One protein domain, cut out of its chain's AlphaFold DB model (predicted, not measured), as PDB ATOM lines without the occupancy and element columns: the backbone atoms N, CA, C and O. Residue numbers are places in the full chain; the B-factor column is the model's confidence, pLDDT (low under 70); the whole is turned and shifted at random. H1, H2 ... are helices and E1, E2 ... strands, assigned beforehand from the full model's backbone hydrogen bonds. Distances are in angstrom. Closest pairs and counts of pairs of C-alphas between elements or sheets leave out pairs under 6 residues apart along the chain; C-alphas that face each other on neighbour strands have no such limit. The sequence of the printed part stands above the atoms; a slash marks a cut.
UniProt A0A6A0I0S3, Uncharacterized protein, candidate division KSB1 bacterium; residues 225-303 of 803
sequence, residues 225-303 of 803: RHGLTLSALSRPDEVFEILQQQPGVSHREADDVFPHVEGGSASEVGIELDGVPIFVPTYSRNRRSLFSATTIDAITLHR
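Overview. This is residues 225 to 303 of the 803 residues of an uncharacterized protein of candidate division KSB1 bacterium (UniProt A0A6A0I0S3). This domain has little regular structure: it is a rounded body mostly of long loops, with one short helix, H1, among them and two strands, E1 and E2, that do not pair with each other. The 79 printed residues hold 17 in named elements, in the order H1, E1, E2, a mixed class. The whole is compact, with a radius of gyration of the C-alphas of 11.6 A and spans of 29 by 28 by 25 A.

Arrangement. Begin at H1, residues 239 to 243, where every O i to N i+4 pair is within hydrogen-bond range. H1 is near E2, residues 296 to 302, with 8 pairs of C-alphas within 10 A. E2 is near E1, residues 269 to 273, with 9 such pairs. H1 and E1 are apart. Residues 272 to 273 of E1 pair antiparallel with residues 276 to 277.

Along the chain. Find C-alpha 239 at (-15.718, -34.490, -44.880), where H1 begins. E1 is 13.7 A long; E2 runs 16.9 A to C-alpha 302 at (-7.515, -41.202, -33.694).

Size, cuts and confidence. Both links are long, 25 and 22 residues. The printed part has no cut. Look for low confidence at residues 230 to 234, 236, 253 to 255 and 284 to 285.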
ATOM      1  N   ARG A 225     -14.981 -45.218 -47.670       77.75
ATOM      2  CA  ARG A 225     -15.810 -44.591 -48.701       77.75
ATOM      3  C   ARG A 225     -17.298 -44.872 -48.523       77.75
ATOM      4  O   ARG A 225     -18.114 -43.973 -48.701       77.75
ATOM      5  N   HIS A 226     -17.629 -46.114 -48.185       73.94
ATOM      6  CA  HIS A 226     -18.992 -46.526 -47.883       73.94
ATOM      7  C   HIS A 226     -19.528 -45.805 -46.643       73.94
ATOM      8  O   HIS A 226     -20.604 -45.225 -46.687       73.94
ATOM      9  N   GLY A 227     -18.740 -45.750 -45.565       73.50
ATOM     10  CA  GLY A 227     -19.079 -45.016 -44.343       73.50
ATOM     11  C   GLY A 227     -19.350 -43.524 -44.566       73.50
ATOM     12  O   GLY A 227     -20.259 -42.973 -43.949       73.50
ATOM     13  N   LEU A 228     -18.623 -42.890 -45.491       74.81
ATOM     14  CA  LEU A 228     -18.799 -41.475 -45.836       74.81
ATOM     15  C   LEU A 228     -20.154 -41.158 -46.487       74.81
ATOM     16  O   LEU A 228     -20.538 -39.993 -46.537       74.81
ATOM     17  N   THR A 229     -20.885 -42.158 -46.988       71.44
ATOM     18  CA  THR A 229     -22.155 -41.952 -47.703       71.44
ATOM     19  C   THR A 229     -23.383 -42.460 -46.945       71.44
ATOM     20  O   THR A 229     -24.500 -42.314 -47.450       71.44
ATOM     21  N   LEU A 230     -23.217 -43.029 -45.743       67.88
ATOM     22  CA  LEU A 230     -24.303 -43.680 -44.995       67.88
ATOM     23  C   LEU A 230     -25.385 -42.702 -44.507       67.88
ATOM     24  O   LEU A 230     -26.572 -43.037 -44.519       67.88
ATOM     25  N   SER A 231     -25.011 -41.486 -44.121       63.84
ATOM     26  CA  SER A 231     -25.927 -40.551 -43.459       63.84
ATOM     27  C   SER A 231     -26.552 -39.529 -44.409       63.84
ATOM     28  O   SER A 231     -25.918 -39.066 -45.355       63.84
ATOM     29  N   ALA A 232     -27.795 -39.131 -44.122       64.75
ATOM     30  CA  ALA A 232     -28.396 -37.937 -44.715       64.75
ATOM     31  C   ALA A 232     -27.779 -36.696 -44.051       64.75
ATOM     32  O   ALA A 232     -27.851 -36.559 -42.830       64.75
ATOM     33  N   LEU A 233     -27.165 -35.818 -44.843       67.19
ATOM     34  CA  LEU A 233     -26.448 -34.635 -44.364       67.19
ATOM     35  C   LEU A 233     -26.872 -33.382 -45.121       67.19
ATOM     36  O   LEU A 233     -27.402 -33.465 -46.227       67.19
ATOM     37  N   SER A 234     -26.619 -32.220 -44.516       63.47
ATOM     38  CA  SER A 234     -26.898 -30.930 -45.151       63.47
ATOM     39  C   SER A 234     -25.882 -30.630 -46.255       63.47
ATOM     40  O   SER A 234     -26.185 -29.915 -47.215       63.47
ATOM     41  N   ARG A 235     -24.676 -31.201 -46.118       72.19
ATOM     42  CA  ARG A 235     -23.576 -31.141 -47.086       72.19
ATOM     43  C   ARG A 235     -22.829 -32.484 -47.119       72.19
ATOM     44  O   ARG A 235     -21.784 -32.628 -46.490       72.19
ATOM     45  N   PRO A 236     -23.333 -33.501 -47.834       65.62
ATOM     46  CA  PRO A 236     -22.697 -34.822 -47.862       65.62
ATOM     47  C   PRO A 236     -21.331 -34.843 -48.568       65.62
ATOM     48  O   PRO A 236     -20.615 -35.836 -48.477       65.62
ATOM     49  N   ASP A 237     -20.936 -33.766 -49.258       75.56
ATOM     50  CA  ASP A 237     -19.576 -33.609 -49.773       75.56
ATOM     51  C   ASP A 237     -18.582 -33.052 -48.734       75.56
ATOM     52  O   ASP A 237     -17.380 -33.108 -48.999       75.56
ATOM     53  N   GLU A 238     -19.036 -32.562 -47.570       82.00
ATOM     54  CA  GLU A 238     -18.187 -32.041 -46.488       82.00
ATOM     55  C   GLU A 238     -17.701 -33.143 -45.544       82.00
ATOM     56  O   GLU A 238     -18.429 -33.675 -44.706       82.00
ATOM     57  N   VAL A 239     -16.406 -33.433 -45.637       85.44
ATOM     58  CA  VAL A 239     -15.718 -34.490 -44.880       85.44
ATOM     59  C   VAL A 239     -15.853 -34.303 -43.369       85.44
ATOM     60  O   VAL A 239     -16.049 -35.276 -42.641       85.44
ATOM     61  N   PHE A 240     -15.766 -33.068 -42.877       86.88
ATOM     62  CA  PHE A 240     -15.842 -32.823 -41.440       86.88
ATOM     63  C   PHE A 240     -17.265 -32.852 -40.879       86.88
ATOM     64  O   PHE A 240     -17.428 -33.254 -39.731       86.88
ATOM     65  N   GLU A 241     -18.296 -32.546 -41.672       83.38
ATOM     66  CA  GLU A 241     -19.697 -32.714 -41.246       83.38
ATOM     67  C   GLU A 241     -20.010 -34.204 -41.010       83.38
ATOM     68  O   GLU A 241     -20.643 -34.567 -40.020       83.38
ATOM     69  N   ILE A 242     -19.466 -35.091 -41.855       84.44
ATOM     70  CA  ILE A 242     -19.535 -36.547 -41.653       84.44
ATOM     71  C   ILE A 242     -18.792 -36.961 -40.374       84.44
ATOM     72  O   ILE A 242     -19.278 -37.785 -39.594       84.44
ATOM     73  N   LEU A 243     -17.603 -36.400 -40.147       87.19
ATOM     74  CA  LEU A 243     -16.779 -36.743 -38.990       87.19
ATOM     75  C   LEU A 243     -17.433 -36.341 -37.658       87.19
ATOM     76  O   LEU A 243     -17.282 -37.056 -36.671       87.19
ATOM     77  N   GLN A 244     -18.204 -35.253 -37.636       84.75
ATOM     78  CA  GLN A 244     -18.953 -34.803 -36.456       84.75
ATOM     79  C   GLN A 244     -20.035 -35.788 -35.988       84.75
ATOM     80  O   GLN A 244     -20.513 -35.684 -34.864       84.75
ATOM     81  N   GLN A 245     -20.411 -36.766 -36.813       81.81
ATOM     82  CA  GLN A 245     -21.344 -37.828 -36.417       81.81
ATOM     83  C   GLN A 245     -20.683 -38.913 -35.556       81.81
ATOM     84  O   GLN A 245     -21.353 -39.823 -35.057       81.81
ATOM     85  N   GLN A 246     -19.358 -38.870 -35.425       87.69
ATOM     86  CA  GLN A 246     -18.616 -39.857 -34.662       87.69
ATOM     87  C   GLN A 246     -18.602 -39.497 -33.170       87.69
ATOM     88  O   GLN A 246     -18.522 -38.320 -32.819       87.69
ATOM     89  N   PRO A 247     -18.654 -40.495 -32.265       87.81
ATOM     90  CA  PRO A 247     -18.576 -40.249 -30.824       87.81
ATOM     91  C   PRO A 247     -17.311 -39.466 -30.468       87.81
ATOM     92  O   PRO A 247     -16.275 -39.639 -31.108       87.81
ATOM     93  N   GLY A 248     -17.383 -38.593 -29.474       88.00
ATOM     94  CA  GLY A 248     -16.247 -37.770 -29.073       88.00
ATOM     95  C   GLY A 248     -15.885 -36.659 -30.047       88.00
ATOM     96  O   GLY A 248     -14.933 -35.946 -29.759       88.00
ATOM     97  N   VAL A 249     -16.600 -36.477 -31.162       91.44
ATOM     98  CA  VAL A 249     -16.384 -35.345 -32.071       91.44
ATOM     99  C   VAL A 249     -17.479 -34.308 -31.856       91.44
ATOM    100  O   VAL A 249     -18.664 -34.625 -31.905       91.44
ATOM    101  N   SER A 250     -17.087 -33.062 -31.611       86.94
ATOM    102  CA  SER A 250     -18.003 -31.931 -31.461       86.94
ATOM    103  C   SER A 250     -17.628 -30.771 -32.375       86.94
ATOM    104  O   SER A 250     -16.557 -30.735 -32.982       86.94
ATOM    105  N   HIS A 251     -18.536 -29.805 -32.466       78.38
ATOM    106  CA  HIS A 251     -18.327 -28.523 -33.123       78.38
ATOM    107  C   HIS A 251     -18.794 -27.390 -32.210       78.38
ATOM    108  O   HIS A 251     -19.623 -27.587 -31.307       78.38
ATOM    109  N   ARG A 252     -18.285 -26.181 -32.463       72.31
ATOM    110  CA  ARG A 252     -18.735 -24.990 -31.744       72.31
ATOM    111  C   ARG A 252     -20.184 -24.651 -32.103       72.31
ATOM    112  O   ARG A 252     -21.036 -24.575 -31.224       72.31
ATOM    113  N   GLU A 253     -20.491 -24.477 -33.378       68.19
ATOM    114  CA  GLU A 253     -21.808 -24.027 -33.839       68.19
ATOM    115  C   GLU A 253     -22.308 -24.834 -35.032       68.19
ATOM    116  O   GLU A 253     -21.533 -25.545 -35.659       68.19
ATOM    117  N   ALA A 254     -23.606 -24.734 -35.345       65.06
ATOM    118  CA  ALA A 254     -24.236 -25.532 -36.401       65.06
ATOM    119  C   ALA A 254     -23.643 -25.290 -37.806       65.06
ATOM    120  O   ALA A 254     -23.851 -26.090 -38.719       65.06
ATOM    121  N   ASP A 255     -22.941 -24.177 -38.006       64.69
ATOM    122  CA  ASP A 255     -22.239 -23.839 -39.240       64.69
ATOM    123  C   ASP A 255     -20.711 -23.997 -39.147       64.69
ATOM    124  O   ASP A 255     -20.039 -23.818 -40.159       64.69
ATOM    125  N   ASP A 256     -20.166 -24.369 -37.985       75.38
ATOM    126  CA  ASP A 256     -18.739 -24.627 -37.791       75.38
ATOM    127  C   ASP A 256     -18.422 -26.092 -38.118       75.38
ATOM    128  O   ASP A 256     -18.896 -27.023 -37.460       75.38
ATOM    129  N   VAL A 257     -17.618 -26.314 -39.157       80.00
ATOM    130  CA  VAL A 257     -17.203 -27.658 -39.554       80.00
ATOM    131  C   VAL A 257     -15.912 -28.114 -38.883       80.00
ATOM    132  O   VAL A 257     -15.587 -29.288 -39.010       80.00
ATOM    133  N   PHE A 258     -15.154 -27.262 -38.183       83.19
ATOM    134  CA  PHE A 258     -13.847 -27.662 -37.644       83.19
ATOM    135  C   PHE A 258     -14.024 -28.635 -36.455       83.19
ATOM    136  O   PHE A 258     -14.606 -28.252 -35.438       83.19
ATOM    137  N   PRO A 259     -13.576 -29.906 -36.557       88.62
ATOM    138  CA  PRO A 259     -13.772 -30.889 -35.493       88.62
ATOM    139  C   PRO A 259     -12.986 -30.586 -34.213       88.62
ATOM    140  O   PRO A 259     -11.762 -30.457 -34.222       88.62
ATOM    141  N   HIS A 260     -13.698 -30.625 -33.093       90.12
ATOM    142  CA  HIS A 260     -13.153 -30.773 -31.749       90.12
ATOM    143  C   HIS A 260     -13.229 -32.244 -31.341       90.12
ATOM    144  O   HIS A 260     -14.202 -32.921 -31.665       90.12
ATOM    145  N   VAL A 261     -12.225 -32.750 -30.626       93.62
ATOM    146  CA  VAL A 261     -12.173 -34.165 -30.215       93.62
ATOM    147  C   VAL A 261     -12.087 -34.256 -28.696       93.62
ATOM    148  O   VAL A 261     -11.226 -33.619 -28.098       93.62
ATOM    149  N   GLU A 262     -12.960 -35.049 -28.070       93.38
ATOM    150  CA  GLU A 262     -12.942 -35.411 -26.642       93.38
ATOM    151  C   GLU A 262     -12.699 -34.191 -25.724       93.38
ATOM    152  O   GLU A 262     -11.843 -34.216 -24.837       93.38
ATOM    153  N   GLY A 263     -13.407 -33.086 -25.979       88.25
ATOM    154  CA  GLY A 263     -13.360 -31.864 -25.165       88.25
ATOM    155  C   GLY A 263     -12.110 -30.985 -25.319       88.25
ATOM    156  O   GLY A 263     -11.955 -30.057 -24.532       88.25
ATOM    157  N   GLY A 264     -11.229 -31.254 -26.290       89.81
ATOM    158  CA  GLY A 264     -10.095 -30.381 -26.632       89.81
ATOM    159  C   GLY A 264     -10.412 -29.356 -27.730       89.81
ATOM    160  O   GLY A 264     -11.388 -29.499 -28.473       89.81
ATOM    161  N   SER A 265      -9.575 -28.325 -27.849       86.69
ATOM    162  CA  SER A 265      -9.705 -27.302 -28.901       86.69
ATOM    163  C   SER A 265      -9.440 -27.898 -30.289       86.69
ATOM    164  O   SER A 265      -8.668 -28.847 -30.426       86.69
ATOM    165  N   ALA A 266     -10.040 -27.337 -31.339       85.12
ATOM    166  CA  ALA A 266      -9.788 -27.769 -32.712       85.12
ATOM    167  C   ALA A 266      -8.313 -27.546 -33.110       85.12
ATOM    168  O   ALA A 266      -7.700 -28.396 -33.756       85.12
ATOM    169  N   SER A 267      -7.692 -26.476 -32.602       82.62
ATOM    170  CA  SER A 267      -6.248 -26.214 -32.726       82.62
ATOM    171  C   SER A 267      -5.341 -27.250 -32.035       82.62
ATOM    172  O   SER A 267      -4.148 -27.333 -32.341       82.62
ATOM    173  N   GLU A 268      -5.879 -28.066 -31.124       89.38
ATOM    174  CA  GLU A 268      -5.156 -29.162 -30.463       89.38
ATOM    175  C   GLU A 268      -5.276 -30.488 -31.235       89.38
ATOM    176  O   GLU A 268      -4.646 -31.482 -30.859       89.38
ATOM    177  N   VAL A 269      -6.081 -30.530 -32.302       91.75
ATOM    178  CA  VAL A 269      -6.261 -31.698 -33.170       91.75
ATOM    179  C   VAL A 269      -5.238 -31.650 -34.310       91.75
ATOM    180  O   VAL A 269      -5.000 -30.615 -34.932       91.75
ATOM    181  N   GLY A 270      -4.570 -32.772 -34.571       89.81
ATOM    182  CA  GLY A 270      -3.720 -32.943 -35.749       89.81
ATOM    183  C   GLY A 270      -4.535 -33.421 -36.934       89.81
ATOM    184  O   GLY A 270      -5.376 -34.294 -36.778       89.81
ATOM    185  N   ILE A 271      -4.303 -32.858 -38.114       87.06
ATOM    186  CA  ILE A 271      -4.935 -33.309 -39.354       87.06
ATOM    187  C   ILE A 271      -3.828 -33.559 -40.369       87.06
ATOM    188  O   ILE A 271      -2.884 -32.777 -40.447       87.06
ATOM    189  N   GLU A 272      -3.931 -34.629 -41.146       81.38
ATOM    190  CA  GLU A 272      -3.040 -34.909 -42.273       81.38
ATOM    191  C   GLU A 272      -3.816 -35.439 -43.480       81.38
ATOM    192  O   GLU A 272      -4.904 -35.993 -43.334       81.38
ATOM    193  N   LEU A 273      -3.235 -35.286 -44.669       79.81
ATOM    194  CA  LEU A 273      -3.693 -35.902 -45.910       79.81
ATOM    195  C   LEU A 273      -2.549 -36.738 -46.490       79.81
ATOM    196  O   LEU A 273      -1.495 -36.194 -46.801       79.81
ATOM    197  N   ASP A 274      -2.742 -38.050 -46.612       74.25
ATOM    198  CA  ASP A 274      -1.732 -39.010 -47.084       74.25
ATOM    199  C   ASP A 274      -0.386 -38.923 -46.337       74.25
ATOM    200  O   ASP A 274       0.680 -39.019 -46.950       74.25
ATOM    201  N   GLY A 275      -0.430 -38.734 -45.013       73.00
ATOM    202  CA  GLY A 275       0.761 -38.576 -44.162       73.00
ATOM    203  C   GLY A 275       1.364 -37.166 -44.177       73.00
ATOM    204  O   GLY A 275       2.408 -36.928 -43.574       73.00
ATOM    205  N   VAL A 276       0.735 -36.217 -44.877       72.50
ATOM    206  CA  VAL A 276       1.176 -34.822 -44.953       72.50
ATOM    207  C   VAL A 276       0.340 -33.970 -43.991       72.50
ATOM    208  O   VAL A 276      -0.844 -33.763 -44.263       72.50
ATOM    209  N   PRO A 277       0.908 -33.428 -42.893       75.19
ATOM    210  CA  PRO A 277       0.155 -32.626 -41.927       75.19
ATOM    211  C   PRO A 277      -0.486 -31.405 -42.586       75.19
ATOM    212  O   PRO A 277       0.197 -30.690 -43.311       75.19
ATOM    213  N   ILE A 278      -1.754 -31.118 -42.312       77.06
ATOM    214  CA  ILE A 278      -2.503 -29.950 -42.786       77.06
ATOM    215  C   ILE A 278      -2.823 -29.072 -41.580       77.06
ATOM    216  O   ILE A 278      -3.573 -29.466 -40.690       77.06
ATOM    217  N   PHE A 279      -2.231 -27.880 -41.547       72.62
ATOM    218  CA  PHE A 279      -2.400 -26.955 -40.429       72.62
ATOM    219  C   PHE A 279      -3.684 -26.150 -40.566       72.62
ATOM    220  O   PHE A 279      -4.366 -25.970 -39.570       72.62
ATOM    221  N   VAL A 280      -4.048 -25.751 -41.789       72.56
ATOM    222  CA  VAL A 280      -5.264 -24.984 -42.098       72.56
ATOM    223  C   VAL A 280      -6.221 -25.884 -42.879       72.56
ATOM    224  O   VAL A 280      -6.171 -25.910 -44.104       72.56
ATOM    225  N   PRO A 281      -7.053 -26.692 -42.209       77.81
ATOM    226  CA  PRO A 281      -7.893 -27.689 -42.873       77.81
ATOM    227  C   PRO A 281      -9.250 -27.131 -43.326       77.81
ATOM    228  O   PRO A 281     -10.028 -27.843 -43.968       77.81
ATOM    229  N   THR A 282      -9.557 -25.884 -42.974       76.44
ATOM    230  CA  THR A 282     -10.829 -25.215 -43.237       76.44
ATOM    231  C   THR A 282     -10.613 -23.824 -43.820       76.44
ATOM    232  O   THR A 282      -9.537 -23.236 -43.728       76.44
ATOM    233  N   TYR A 283     -11.663 -23.274 -44.420       71.31
ATOM    234  CA  TYR A 283     -11.670 -21.915 -44.939       71.31
ATOM    235  C   TYR A 283     -13.031 -21.254 -44.709       71.31
ATOM    236  O   TYR A 283     -14.006 -21.913 -44.341       71.31
ATOM    237  N   SER A 284     -13.082 -19.931 -44.885       67.31
ATOM    238  CA  SER A 284     -14.312 -19.144 -44.740       67.31
ATOM    239  C   SER A 284     -14.936 -19.246 -43.353       67.31
ATOM    240  O   SER A 284     -16.105 -19.605 -43.190       67.31
ATOM    241  N   ARG A 285     -14.118 -18.934 -42.343       67.38
ATOM    242  CA  ARG A 285     -14.447 -19.051 -40.908       67.38
ATOM    243  C   ARG A 285     -14.943 -20.428 -40.494       67.38
ATOM    244  O   ARG A 285     -15.999 -20.549 -39.887       67.38
ATOM    245  N   ASN A 286     -14.190 -21.457 -40.867       72.56
ATOM    246  CA  ASN A 286     -14.482 -22.845 -40.529       72.56
ATOM    247  C   ASN A 286     -15.806 -23.389 -41.082       72.56
ATOM    248  O   ASN A 286     -16.237 -24.438 -40.634       72.56
ATOM    249  N   ARG A 287     -16.446 -22.748 -42.069       74.50
ATOM    250  CA  ARG A 287     -17.721 -23.238 -42.632       74.50
ATOM    251  C   ARG A 287     -17.566 -24.325 -43.689       74.50
ATOM    252  O   ARG A 287     -18.537 -25.004 -44.018       74.50
ATOM    253  N   ARG A 288     -16.360 -24.483 -44.245       75.88
ATOM    254  CA  ARG A 288     -16.014 -25.584 -45.153       75.88
ATOM    255  C   ARG A 288     -14.652 -26.164 -44.847       75.88
ATOM    256  O   ARG A 288     -13.728 -25.446 -44.460       75.88
ATOM    257  N   SER A 289     -14.536 -27.461 -45.090       80.94
ATOM    258  CA  SER A 289     -13.267 -28.172 -45.101       80.94
ATOM    259  C   SER A 289     -12.614 -28.076 -46.484       80.94
ATOM    260  O   SER A 289     -13.296 -28.017 -47.511       80.94
ATOM    261  N   LEU A 290     -11.280 -28.100 -46.534       77.50
ATOM    262  CA  LEU A 290     -10.525 -28.225 -47.792       77.50
ATOM    263  C   LEU A 290     -10.754 -29.573 -48.493       77.50
ATOM    264  O   LEU A 290     -10.322 -29.768 -49.627       77.50
ATOM    265  N   PHE A 291     -11.401 -30.516 -47.815       84.00
ATOM    266  CA  PHE A 291     -11.533 -31.894 -48.246       84.00
ATOM    267  C   PHE A 291     -12.951 -32.165 -48.742       84.00
ATOM    268  O   PHE A 291     -13.930 -31.660 -48.197       84.00
ATOM    269  N   SER A 292     -13.069 -32.995 -49.777       84.75
ATOM    270  CA  SER A 292     -14.364 -33.440 -50.283       84.75
ATOM    271  C   SER A 292     -14.517 -34.939 -50.099       84.75
ATOM    272  O   SER A 292     -13.606 -35.700 -50.425       84.75
ATOM    273  N   ALA A 293     -15.710 -35.394 -49.715       83.94
ATOM    274  CA  ALA A 293     -16.034 -36.820 -49.726       83.94
ATOM    275  C   ALA A 293     -15.908 -37.432 -51.137       83.94
ATOM    276  O   ALA A 293     -15.899 -38.645 -51.291       83.94
ATOM    277  N   THR A 294     -15.789 -36.629 -52.202       82.44
ATOM    278  CA  THR A 294     -15.518 -37.103 -53.570       82.44
ATOM    279  C   THR A 294     -14.041 -37.423 -53.842       82.44
ATOM    280  O   THR A 294     -13.775 -38.356 -54.607       82.44
ATOM    281  N   THR A 295     -13.109 -36.717 -53.187       83.19
ATOM    282  CA  THR A 295     -11.646 -36.849 -53.343       83.19
ATOM    283  C   THR A 295     -10.975 -37.615 -52.210       83.19
ATOM    284  O   THR A 295      -9.798 -37.940 -52.327       83.19
ATOM    285  N   ILE A 296     -11.710 -37.927 -51.142       86.56
ATOM    286  CA  ILE A 296     -11.256 -38.742 -50.014       86.56
ATOM    287  C   ILE A 296     -11.856 -40.151 -50.114       86.56
ATOM    288  O   ILE A 296     -13.052 -40.311 -50.383       86.56
ATOM    289  N   ASP A 297     -11.021 -41.169 -49.905       84.06
ATOM    290  CA  ASP A 297     -11.435 -42.578 -49.849       84.06
ATOM    291  C   ASP A 297     -11.651 -43.065 -48.416       84.06
ATOM    292  O   ASP A 297     -12.503 -43.923 -48.187       84.06
ATOM    293  N   ALA A 298     -10.910 -42.521 -47.449       84.94
ATOM    294  CA  ALA A 298     -11.101 -42.855 -46.045       84.94
ATOM    295  C   ALA A 298     -10.668 -41.722 -45.109       84.94
ATOM    296  O   ALA A 298      -9.761 -40.949 -45.417       84.94
ATOM    297  N   ILE A 299     -11.302 -41.672 -43.938       89.25
ATOM    298  CA  ILE A 299     -10.906 -40.829 -42.806       89.25
ATOM    299  C   ILE A 299     -10.609 -41.757 -41.635       89.25
ATOM    300  O   ILE A 299     -11.472 -42.548 -41.258       89.25
ATOM    301  N   THR A 300      -9.436 -41.645 -41.027       90.50
ATOM    302  CA  THR A 300      -9.096 -42.339 -39.786       90.50
ATOM    303  C   THR A 300      -9.027 -41.331 -38.646       90.50
ATOM    304  O   THR A 300      -8.140 -40.485 -38.597       90.50
ATOM    305  N   LEU A 301      -9.981 -41.425 -37.723       92.81
ATOM    306  CA  LEU A 301     -10.021 -40.647 -36.492       92.81
ATOM    307  C   LEU A 301      -9.293 -41.402 -35.385       92.81
ATOM    308  O   LEU A 301      -9.718 -42.480 -34.966       92.81
ATOM    309  N   HIS A 302      -8.232 -40.793 -34.884       93.12
ATOM    310  CA  HIS A 302      -7.515 -41.202 -33.694       93.12
ATOM    311  C   HIS A 302      -7.921 -40.295 -32.531       93.12
ATOM    312  O   HIS A 302      -7.688 -39.083 -32.547       93.12
ATOM    313  N   ARG A 303      -8.536 -40.892 -31.514       93.38
ATOM    314  CA  ARG A 303      -8.882 -40.209 -30.260       93.38
ATOM    315  C   ARG A 303      -7.699 -40.287 -29.288       93.38
ATOM    316  O   ARG A 303      -6.572 -40.529 -29.710       93.38
TER     317      ARG A 303